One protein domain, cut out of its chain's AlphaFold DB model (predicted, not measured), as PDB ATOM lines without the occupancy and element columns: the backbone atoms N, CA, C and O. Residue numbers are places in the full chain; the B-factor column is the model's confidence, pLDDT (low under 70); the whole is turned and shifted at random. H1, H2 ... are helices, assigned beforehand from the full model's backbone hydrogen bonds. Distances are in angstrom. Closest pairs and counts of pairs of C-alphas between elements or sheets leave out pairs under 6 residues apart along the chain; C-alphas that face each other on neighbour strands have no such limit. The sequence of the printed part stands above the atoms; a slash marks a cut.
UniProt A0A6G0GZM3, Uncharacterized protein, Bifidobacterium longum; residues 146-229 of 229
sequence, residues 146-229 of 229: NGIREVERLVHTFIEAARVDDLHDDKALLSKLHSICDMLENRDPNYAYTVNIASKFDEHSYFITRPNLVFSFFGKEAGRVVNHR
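This is residues 146 to 229 of the 229 residues of an uncharacterized protein of Bifidobacterium longum (UniProt A0A6G0GZM3). Little of this domain is regular structure: two helices of equal length, H1 and H2, fold back side by side as a helical hairpin, and a long unnamed stretch, residues 186 to 229, loops away from them and ends in a tail, of which residues 222 to 229 stick out. The printed part has 84 residues with two named helices, H1 then H2, and no named strand. It is all helix by class, though the named elements hold only 32 residues. The whole is loose, with a radius of gyration of the C-alphas of 15.8 A, and spans 60 by 27 by 19 A, the tail adding to its length.

H1, residues 147 to 162, is 22.3 A long and begins at C-alpha 147 (122.332, 171.797, 129.516). H2, residues 170 to 185, is 22.4 A long and ends at C-alpha 185 (123.145, 161.583, 135.478).

H1 and H2 touch, and their closest C-alphas, those of Val 151 and Leu 184, are 6.3 A apart. This helical hairpin runs opposite ways at a shallow tilt of 13 degrees. In H1 and H2 every O i to N i+4 pair is within hydrogen-bond range.

The C-alphas farthest apart, those of Asn 146 and Arg 229, the chain's last residue, are 59.8 A apart. The printed part has no cut, and the link from H1 to H2 is short. Mean pLDDT of the printed part is 71.7; residues 164 to 168, 200, 202 to 212 and 215 to 229 are under 70.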
ATOM      1  N   ASN A 146     121.923 175.863 128.733       79.19
ATOM      2  CA  ASN A 146     122.810 175.204 127.773       79.19
ATOM      3  C   ASN A 146     122.986 173.701 128.073       79.19
ATOM      4  O   ASN A 146     123.840 173.037 127.489       79.19
ATOM      5  N   GLY A 147     122.180 173.150 128.986       79.75
ATOM      6  CA  GLY A 147     122.332 171.797 129.516       79.75
ATOM      7  C   GLY A 147     122.272 170.719 128.440       79.75
ATOM      8  O   GLY A 147     123.072 169.791 128.496       79.75
ATOM      9  N   ILE A 148     121.433 170.879 127.409       83.75
ATOM     10  CA  ILE A 148     121.369 169.912 126.304       83.75
ATOM     11  C   ILE A 148     122.703 169.800 125.551       83.75
ATOM     12  O   ILE A 148     123.164 168.696 125.274       83.75
ATOM     13  N   ARG A 149     123.387 170.927 125.301       83.88
ATOM     14  CA  ARG A 149     124.696 170.930 124.626       83.88
ATOM     15  C   ARG A 149     125.773 170.327 125.515       83.88
ATOM     16  O   ARG A 149     126.696 169.673 125.033       83.88
ATOM     17  N   GLU A 150     125.642 170.516 126.821       85.44
ATOM     18  CA  GLU A 150     126.576 169.963 127.792       85.44
ATOM     19  C   GLU A 150     126.417 168.446 127.892       85.44
ATOM     20  O   GLU A 150     127.427 167.741 127.938       85.44
ATOM     21  N   VAL A 151     125.176 167.951 127.861       85.44
ATOM     22  CA  VAL A 151     124.861 166.522 127.747       85.44
ATOM     23  C   VAL A 151     125.423 165.962 126.441       85.44
ATOM     24  O   VAL A 151     126.177 164.992 126.490       85.44
ATOM     25  N   GLU A 152     125.171 166.598 125.293       86.56
ATOM     26  CA  GLU A 152     125.730 166.181 123.995       86.56
ATOM     27  C   GLU A 152     127.262 166.085 124.042       86.56
ATOM     28  O   GLU A 152     127.848 165.067 123.665       86.56
ATOM     29  N   ARG A 153     127.933 167.114 124.575       88.62
ATOM     30  CA  ARG A 153     129.393 167.135 124.727       88.62
ATOM     31  C   ARG A 153     129.893 165.999 125.623       88.62
ATOM     32  O   ARG A 153     130.936 165.405 125.334       88.62
ATOM     33  N   LEU A 154     129.189 165.703 126.716       87.31
ATOM     34  CA  LEU A 154     129.544 164.609 127.620       87.31
ATOM     35  C   LEU A 154     129.331 163.241 126.969       87.31
ATOM     36  O   LEU A 154     130.210 162.393 127.093       87.31
ATOM     37  N   VAL A 155     128.254 163.050 126.203       85.56
ATOM     38  CA  VAL A 155     128.032 161.835 125.402       85.56
ATOM     39  C   VAL A 155     129.152 161.651 124.374       85.56
ATOM     40  O   VAL A 155     129.704 160.558 124.256       85.56
ATOM     41  N   HIS A 156     129.565 162.714 123.678       86.25
ATOM     42  CA  HIS A 156     130.716 162.655 122.771       86.25
ATOM     43  C   HIS A 156     132.007 162.266 123.502       86.25
ATOM     44  O   HIS A 156     132.706 161.350 123.070       86.25
ATOM     45  N   THR A 157     132.277 162.894 124.652       85.69
ATOM     46  CA  THR A 157     133.441 162.574 125.498       85.69
ATOM     47  C   THR A 157     133.403 161.116 125.973       85.69
ATOM     48  O   THR A 157     134.440 160.455 126.023       85.69
ATOM     49  N   PHE A 158     132.214 160.594 126.294       84.44
ATOM     50  CA  PHE A 158     131.995 159.202 126.685       84.44
ATOM     51  C   PHE A 158     132.352 158.235 125.549       84.44
ATOM     52  O   PHE A 158     133.128 157.301 125.751       84.44
ATOM     53  N   ILE A 159     131.840 158.491 124.339       81.94
ATOM     54  CA  ILE A 159     132.118 157.676 123.146       81.94
ATOM     55  C   ILE A 159     133.614 157.693 122.809       81.94
ATOM     56  O   ILE A 159     134.179 156.654 122.473       81.94
ATOM     57  N   GLU A 160     134.274 158.848 122.909       82.81
ATOM     58  CA  GLU A 160     135.720 158.963 122.690       82.81
ATOM     59  C   GLU A 160     136.529 158.214 123.753       82.81
ATOM     60  O   GLU A 160     137.469 157.496 123.415       82.81
ATOM     61  N   ALA A 161     136.146 158.322 125.029       78.69
ATOM     62  CA  ALA A 161     136.794 157.589 126.113       78.69
ATOM     63  C   ALA A 161     136.677 156.067 125.927       78.69
ATOM     64  O   ALA A 161     137.644 155.354 126.177       78.69
ATOM     65  N   ALA A 162     135.540 155.578 125.424       75.44
ATOM     66  CA  ALA A 162     135.335 154.161 125.120       75.44
ATOM     67  C   ALA A 162     136.160 153.655 123.916       75.44
ATOM     68  O   ALA A 162     136.321 152.448 123.751       75.44
ATOM     69  N   ARG A 163     136.687 154.554 123.071       72.88
ATOM     70  CA  ARG A 163     137.505 154.216 121.888       72.88
ATOM     71  C   ARG A 163     139.008 154.132 122.164       72.88
ATOM     72  O   ARG A 163     139.754 153.822 121.240       72.88
ATOM     73  N   VAL A 164     139.468 154.431 123.381       67.69
ATOM     74  CA  VAL A 164     140.905 154.467 123.701       67.69
ATOM     75  C   VAL A 164     141.541 153.092 123.468       67.69
ATOM     76  O   VAL A 164     141.066 152.072 123.964       67.69
ATOM     77  N   ASP A 165     142.618 153.073 122.676       56.38
ATOM     78  CA  ASP A 165     143.250 151.842 122.195       56.38
ATOM     79  C   ASP A 165     144.074 151.100 123.253       56.38
ATOM     80  O   ASP A 165     144.314 149.898 123.095       56.38
ATOM     81  N   ASP A 166     144.482 151.804 124.307       59.94
ATOM     82  CA  ASP A 166     145.341 151.291 125.365       59.94
ATOM     83  C   ASP A 166     144.525 150.822 126.581       59.94
ATOM     84  O   ASP A 166     144.010 151.620 127.361       59.94
ATOM     85  N   LEU A 167     144.406 149.499 126.713       61.56
ATOM     86  CA  LEU A 167     143.734 148.802 127.814       61.56
ATOM     87  C   LEU A 167     144.717 148.315 128.893       61.56
ATOM     88  O   LEU A 167     144.359 147.440 129.678       61.56
ATOM     89  N   HIS A 168     145.959 148.820 128.935       64.56
ATOM     90  CA  HIS A 168     146.934 148.371 129.944       64.56
ATOM     91  C   HIS A 168     146.487 148.687 131.383       64.56
ATOM     92  O   HIS A 168     146.967 148.045 132.315       64.56
ATOM     93  N   ASP A 169     145.550 149.628 131.556       72.38
ATOM     94  CA  ASP A 169     144.890 149.932 132.828       72.38
ATOM     95  C   ASP A 169     143.359 150.004 132.647       72.38
ATOM     96  O   ASP A 169     142.759 151.062 132.425       72.38
ATOM     97  N   ASP A 170     142.722 148.836 132.715       73.12
ATOM     98  CA  ASP A 170     141.269 148.665 132.641       73.12
ATOM     99  C   ASP A 170     140.526 149.404 133.769       73.12
ATOM    100  O   ASP A 170     139.443 149.954 133.550       73.12
ATOM    101  N   LYS A 171     141.127 149.488 134.962       77.31
ATOM    102  CA  LYS A 171     140.579 150.217 136.114       77.31
ATOM    103  C   LYS A 171     140.540 151.719 135.875       77.31
ATOM    104  O   LYS A 171     139.534 152.351 136.204       77.31
ATOM    105  N   ALA A 172     141.593 152.298 135.297       78.12
ATOM    106  CA  ALA A 172     141.607 153.718 134.951       78.12
ATOM    107  C   ALA A 172     140.548 154.054 133.891       78.12
ATOM    108  O   ALA A 172     139.844 155.062 134.018       78.12
ATOM    109  N   LEU A 173     140.379 153.189 132.882       78.88
ATOM    110  CA  LEU A 173     139.321 153.340 131.881       78.88
ATOM    111  C   LEU A 173     137.925 153.269 132.518       78.88
ATOM    112  O   LEU A 173     137.106 154.160 132.290       78.88
ATOM    113  N   LEU A 174     137.671 152.255 133.353       80.94
ATOM    114  CA  LEU A 174     136.411 152.110 134.090       80.94
ATOM    115  C   LEU A 174     136.110 153.338 134.945       80.94
ATOM    116  O   LEU A 174     135.016 153.890 134.860       80.94
ATOM    117  N   SER A 175     137.088 153.807 135.724       83.88
ATOM    118  CA  SER A 175     136.925 154.992 136.570       83.88
ATOM    119  C   SER A 175     136.568 156.232 135.751       83.88
ATOM    120  O   SER A 175     135.740 157.034 136.184       83.88
ATOM    121  N   LYS A 176     137.164 156.395 134.563       83.88
ATOM    122  CA  LYS A 176     136.857 157.511 133.664       83.88
ATOM    123  C   LYS A 176     135.443 157.407 133.092       83.88
ATOM    124  O   LYS A 176     134.734 158.409 133.068       83.88
ATOM    125  N   LEU A 177     135.027 156.219 132.647       86.31
ATOM    126  CA  LEU A 177     133.686 156.000 132.097       86.31
ATOM    127  C   LEU A 177     132.604 156.207 133.163       86.31
ATOM    128  O   LEU A 177     131.638 156.917 132.897       86.31
ATOM    129  N   HIS A 178     132.805 155.687 134.378       88.50
ATOM    130  CA  HIS A 178     131.907 155.940 135.507       88.50
ATOM    131  C   HIS A 178     131.812 157.428 135.843       88.50
ATOM    132  O   HIS A 178     130.709 157.947 135.941       88.50
ATOM    133  N   SER A 179     132.941 158.144 135.904       88.62
ATOM    134  CA  SER A 179     132.919 159.587 136.159       88.62
ATOM    135  C   SER A 179     132.110 160.361 135.111       88.62
ATOM    136  O   SER A 179     131.425 161.317 135.462       88.62
ATOM    137  N   ILE A 180     132.159 159.963 133.834       87.69
ATOM    138  CA  ILE A 180     131.345 160.600 132.792       87.69
ATOM    139  C   ILE A 180     129.862 160.217 132.940       87.69
ATOM    140  O   ILE A 180     129.015 161.090 132.761       87.69
ATOM    141  N   CYS A 181     129.536 158.967 133.300       89.56
ATOM    142  CA  CYS A 181     128.162 158.569 133.638       89.56
ATOM    143  C   CYS A 181     127.605 159.412 134.790       89.56
ATOM    144  O   CYS A 181     126.545 160.003 134.623       89.56
ATOM    145  N   ASP A 182     128.347 159.572 135.888       89.75
ATOM    146  CA  ASP A 182     127.922 160.394 137.029       89.75
ATOM    147  C   ASP A 182     127.663 161.849 136.600       89.75
ATOM    148  O   ASP A 182     126.702 162.490 137.025       89.75
ATOM    149  N   MET A 183     128.505 162.402 135.720       89.75
ATOM    150  CA  MET A 183     128.304 163.752 135.184       89.75
ATOM    151  C   MET A 183     127.062 163.866 134.295       89.75
ATOM    152  O   MET A 183     126.425 164.921 134.293       89.75
ATOM    153  N   LEU A 184     126.748 162.821 133.525       89.31
ATOM    154  CA  LEU A 184     125.550 162.754 132.691       89.31
ATOM    155  C   LEU A 184     124.290 162.635 133.553       89.31
ATOM    156  O   LEU A 184     123.357 163.401 133.342       89.31
ATOM    157  N   GLU A 185     124.286 161.767 134.567       88.56
ATOM    158  CA  GLU A 185     123.145 161.583 135.478       88.56
ATOM    159  C   GLU A 185     122.791 162.855 136.258       88.56
ATOM    160  O   GLU A 185     121.624 163.123 136.525       88.56
ATOM    161  N   ASN A 186     123.786 163.687 136.570       85.81
ATOM    162  CA  ASN A 186     123.562 164.975 137.229       85.81
ATOM    163  C   ASN A 186     123.049 166.085 136.288       85.81
ATOM    164  O   ASN A 186     122.753 167.182 136.758       85.81
ATOM    165  N   ARG A 187     123.009 165.863 134.965       86.19
ATOM    166  CA  ARG A 187     122.716 166.913 133.967       86.19
ATOM    167  C   ARG A 187     121.590 166.579 133.005       86.19
ATOM    168  O   ARG A 187     120.923 167.502 132.544       86.19
ATOM    169  N   ASP A 188     121.400 165.310 132.667       85.31
ATOM    170  CA  ASP A 188     120.278 164.874 131.851       85.31
ATOM    171  C   ASP A 188     119.142 164.396 132.768       85.31
ATOM    172  O   ASP A 188     119.239 163.328 133.374       85.31
ATOM    173  N   PRO A 189     118.039 165.153 132.884       84.31
ATOM    174  CA  PRO A 189     116.916 164.756 133.721       84.31
ATOM    175  C   PRO A 189     116.129 163.559 133.166       84.31
ATOM    176  O   PRO A 189     115.232 163.082 133.865       84.31
ATOM    177  N   ASN A 190     116.396 163.114 131.931       81.56
ATOM    178  CA  ASN A 190     115.567 162.152 131.201       81.56
ATOM    179  C   ASN A 190     116.143 160.730 131.169       81.56
ATOM    180  O   ASN A 190     115.380 159.783 130.968       81.56
ATOM    181  N   TYR A 191     117.457 160.564 131.347       81.19
ATOM    182  CA  TYR A 191     118.134 159.272 131.217       81.19
ATOM    183  C   TYR A 191     119.014 158.961 132.429       81.19
ATOM    184  O   TYR A 191     119.664 159.835 132.991       81.19
ATOM    185  N   ALA A 192     119.060 157.680 132.794       81.62
ATOM    186  CA  ALA A 192     120.086 157.127 133.673       81.62
ATOM    187  C   ALA A 192     121.159 156.444 132.816       81.62
ATOM    188  O   ALA A 192     120.836 155.853 131.777       81.62
ATOM    189  N   TYR A 193     122.419 156.501 133.245       85.19
ATOM    190  CA  TYR A 193     123.548 156.056 132.431       85.19
ATOM    191  C   TYR A 193     124.329 154.977 133.164       85.19
ATOM    192  O   TYR A 193     124.731 155.121 134.308       85.19
ATOM    193  N   THR A 194     124.595 153.863 132.492       82.75
ATOM    194  CA  THR A 194     125.389 152.778 133.076       82.75
ATOM    195  C   THR A 194     126.366 152.243 132.048       82.75
ATOM    196  O   THR A 194     126.029 152.083 130.875       82.75
ATOM    197  N   VAL A 195     127.574 151.927 132.506       82.06
ATOM    198  CA  VAL A 195     128.610 151.275 131.712       82.06
ATOM    199  C   VAL A 195     128.853 149.866 132.242       82.06
ATOM    200  O   VAL A 195     128.942 149.657 133.449       82.06
ATOM    201  N   ASN A 196     128.948 148.896 131.335       77.56
ATOM    202  CA  ASN A 196     129.341 147.525 131.647       77.56
ATOM    203  C   ASN A 196     130.443 147.112 130.672       77.56
ATOM    204  O   ASN A 196     130.289 147.286 129.463       77.56
ATOM    205  N   ILE A 197     131.541 146.566 131.194       74.94
ATOM    206  CA  ILE A 197     132.604 145.970 130.382       74.94
ATOM    207  C   ILE A 197     132.406 144.459 130.395       74.94
ATOM    208  O   ILE A 197     132.230 143.871 131.457       74.94
ATOM    209  N   ALA A 198     132.433 143.856 129.210       73.62
ATOM    210  CA  ALA A 198     132.379 142.414 129.035       73.62
ATOM    211  C   ALA A 198     133.580 141.955 128.202       73.62
ATOM    212  O   ALA A 198     133.894 142.526 127.155       73.62
ATOM    213  N   SER A 199     134.242 140.909 128.672       71.62
ATOM    214  CA  SER A 199     135.280 140.180 127.961       71.62
ATOM    215  C   SER A 199     134.663 139.034 127.168       71.62
ATOM    216  O   SER A 199     133.718 138.381 127.603       71.62
ATOM    217  N   LYS A 200     135.266 138.697 126.023       69.25
ATOM    218  CA  LYS A 200     134.915 137.482 125.264       69.25
ATOM    219  C   LYS A 200     135.164 136.179 126.038       69.25
ATOM    220  O   LYS A 200     134.784 135.114 125.568       69.25
ATOM    221  N   PHE A 201     135.884 136.265 127.156       70.50
ATOM    222  CA  PHE A 201     136.159 135.148 128.054       70.50
ATOM    223  C   PHE A 201     135.193 135.095 129.245       70.50
ATOM    224  O   PHE A 201     135.282 134.157 130.033       70.50
ATOM    225  N   ASP A 202     134.288 136.069 129.385       69.56
ATOM    226  CA  ASP A 202     133.288 136.042 130.447       69.56
ATOM    227  C   ASP A 202     132.245 134.970 130.126       69.56
ATOM    228  O   ASP A 202     131.622 134.988 129.065       69.56
ATOM    229  N   GLU A 203     132.034 134.037 131.057       57.25
ATOM    230  CA  GLU A 203     131.095 132.920 130.873       57.25
ATOM    231  C   GLU A 203     129.638 133.387 130.713       57.25
ATOM    232  O   GLU A 203     128.819 132.669 130.142       57.25
ATOM    233  N   HIS A 204     129.310 134.590 131.198       56.41
ATOM    234  CA  HIS A 204     127.978 135.184 131.120       56.41
ATOM    235  C   HIS A 204     128.072 136.708 130.940       56.41
ATOM    236  O   HIS A 204     128.286 137.448 131.900       56.41
ATOM    237  N   SER A 205     127.874 137.205 129.718       55.62
ATOM    238  CA  SER A 205     127.676 138.642 129.482       55.62
ATOM    239  C   SER A 205     126.230 139.009 129.834       55.62
ATOM    240  O   SER A 205     125.307 138.770 129.054       55.62
ATOM    241  N   TYR A 206     126.001 139.555 131.029       55.09
ATOM    242  CA  TYR A 206     124.658 139.941 131.462       55.09
ATOM    243  C   TYR A 206     124.280 141.310 130.899       55.09
ATOM    244  O   TYR A 206     124.592 142.351 131.474       55.09
ATOM    245  N   PHE A 207     123.542 141.317 129.793       58.50
ATOM    246  CA  PHE A 207     122.766 142.493 129.418       58.50
ATOM    247  C   PHE A 207     121.479 142.489 130.242       58.50
ATOM    248  O   PHE A 207     120.572 141.688 130.006       58.50
ATOM    249  N   ILE A 208     121.404 143.364 131.244       61.47
ATOM    250  CA  ILE A 208     120.168 143.567 131.998       61.47
ATOM    251  C   ILE A 208     119.162 144.195 131.038       61.47
ATOM    252  O   ILE A 208     119.327 145.346 130.657       61.47
ATOM    253  N   THR A 209     118.121 143.464 130.650       58.09
ATOM    254  CA  THR A 209     117.021 144.014 129.853       58.09
ATOM    255  C   THR A 209     115.991 144.661 130.776       58.09
ATOM    256  O   THR A 209     115.565 144.076 131.771       58.09
ATOM    257  N   ARG A 210     115.609 145.907 130.477       64.38
ATOM    258  CA  ARG A 210     114.550 146.645 131.181       64.38
ATOM    259  C   ARG A 210     113.717 147.433 130.164       64.38
ATOM    260  O   ARG A 210     114.253 147.788 129.112       64.38
ATOM    261  N   PRO A 211     112.431 147.711 130.445       60.25
ATOM    262  CA  PRO A 211     111.631 148.594 129.602       60.25
ATOM    263  C   PRO A 211     112.351 149.928 129.361       60.25
ATOM    264  O   PRO A 211     112.918 150.490 130.293       60.25
ATOM    265  N   ASN A 212     112.324 150.418 128.117       63.06
ATOM    266  CA  ASN A 212     112.972 151.664 127.674       63.06
ATOM    267  C   ASN A 212     114.508 151.694 127.769       63.06
ATOM    268  O   ASN A 212     115.106 152.760 127.630       63.06
ATOM    269  N   LEU A 213     115.164 150.546 127.964       70.31
ATOM    270  CA  LEU A 213     116.617 150.467 127.862       70.31
ATOM    271  C   LEU A 213     117.064 150.779 126.429       70.31
ATOM    272  O   LEU A 213     116.741 150.046 125.493       70.31
ATOM    273  N   VAL A 214     117.881 151.818 126.293       70.56
ATOM    274  CA  VAL A 214     118.684 152.074 125.098       70.56
ATOM    275  C   VAL A 214     120.114 151.671 125.427       70.56
ATOM    276  O   VAL A 214     120.687 152.163 126.394       70.56
ATOM    277  N   PHE A 215     120.697 150.766 124.644       67.62
ATOM    278  CA  PHE A 215     122.091 150.362 124.812       67.62
ATOM    279  C   PHE A 215     122.839 150.451 123.483       67.62
ATOM    280  O   PHE A 215     122.262 150.301 122.409       67.62
ATOM    281  N   SER A 216     124.141 150.706 123.563       65.31
ATOM    282  CA  SER A 216     125.066 150.648 122.433       65.31
ATOM    283  C   SER A 216     126.219 149.728 122.800       65.31
ATOM    284  O   SER A 216     126.744 149.804 123.909       65.31
ATOM    285  N   PHE A 217     126.597 148.847 121.875       65.62
ATOM    286  CA  PHE A 217     127.722 147.935 122.048       65.62
ATOM    287  C   PHE A 217     128.910 148.411 121.215       65.62
ATOM    288  O   PHE A 217     128.786 148.616 120.008       65.62
ATOM    289  N   PHE A 218     130.069 148.542 121.859       65.88
ATOM    290  CA  PHE A 218     131.342 148.816 121.203       65.88
ATOM    291  C   PHE A 218     132.268 147.626 121.453       65.88
ATOM    292  O   PHE A 218     132.721 147.409 122.573       65.88
ATOM    293  N   GLY A 219     132.508 146.824 120.415       60.22
ATOM    294  CA  GLY A 219     133.374 145.648 120.483       60.22
ATOM    295  C   GLY A 219     134.706 145.891 119.788       60.22
ATOM    296  O   GLY A 219     134.744 146.473 118.704       60.22
ATOM    297  N   LYS A 220     135.795 145.402 120.386       61.91
ATOM    298  CA  LYS A 220     137.117 145.353 119.756       61.91
ATOM    299  C   LYS A 220     137.539 143.894 119.611       61.91
ATOM    300  O   LYS A 220     137.887 143.238 120.589       61.91
ATOM    301  N   GLU A 221     137.495 143.365 118.391       52.53
ATOM    302  CA  GLU A 221     138.097 142.064 118.098       52.53
ATOM    303  C   GLU A 221     139.604 142.247 117.895       52.53
ATOM    304  O   GLU A 221     140.048 142.895 116.950       52.53
ATOM    305  N   ALA A 222     140.418 141.679 118.787       46.59
ATOM    306  CA  ALA A 222     141.845 141.541 118.523       46.59
ATOM    307  C   ALA A 222     142.027 140.574 117.340       46.59
ATOM    308  O   ALA A 222     141.754 139.377 117.469       46.59
ATOM    309  N   GLY A 223     142.456 141.098 116.189       37.03
ATOM    310  CA  GLY A 223     142.736 140.310 114.993       37.03
ATOM    311  C   GLY A 223     143.700 139.159 115.292       37.03
ATOM    312  O   GLY A 223     144.744 139.340 115.919       37.03
ATOM    313  N   ARG A 224     143.344 137.949 114.847       30.72
ATOM    314  CA  ARG A 224     144.234 136.780 114.865       30.72
ATOM    315  C   ARG A 224     145.466 137.080 114.005       30.72
ATOM    316  O   ARG A 224     145.355 137.131 112.784       30.72
ATOM    317  N   VAL A 225     146.646 137.182 114.616       34.16
ATOM    318  CA  VAL A 225     147.902 136.948 113.891       34.16
ATOM    319  C   VAL A 225     147.994 135.444 113.651       34.16
ATOM    320  O   VAL A 225     148.321 134.671 114.553       34.16
ATOM    321  N   VAL A 226     147.633 135.011 112.446       31.03
ATOM    322  CA  VAL A 226     147.885 133.643 111.989       31.03
ATOM    323  C   VAL A 226     149.351 133.584 111.568       31.03
ATOM    324  O   VAL A 226     149.701 133.966 110.457       31.03
ATOM    325  N   ASN A 227     150.224 133.132 112.469       32.28
ATOM    326  CA  ASN A 227     151.566 132.716 112.074       32.28
ATOM    327  C   ASN A 227     151.450 131.353 111.387       32.28
ATOM    328  O   ASN A 227     151.301 130.325 112.050       32.28
ATOM    329  N   HIS A 228     151.499 131.351 110.057       33.34
ATOM    330  CA  HIS A 228     151.791 130.140 109.302       33.34
ATOM    331  C   HIS A 228     153.255 129.759 109.555       33.34
ATOM    332  O   HIS A 228     154.158 130.554 109.296       33.34
ATOM    333  N   ARG A 229     153.462 128.571 110.130       33.38
ATOM    334  CA  ARG A 229     154.729 127.843 110.025       33.38
ATOM    335  C   ARG A 229     154.774 127.115 108.693       33.38
ATOM    336  O   ARG A 229     153.693 126.640 108.276       33.38
TER     337      ARG A 229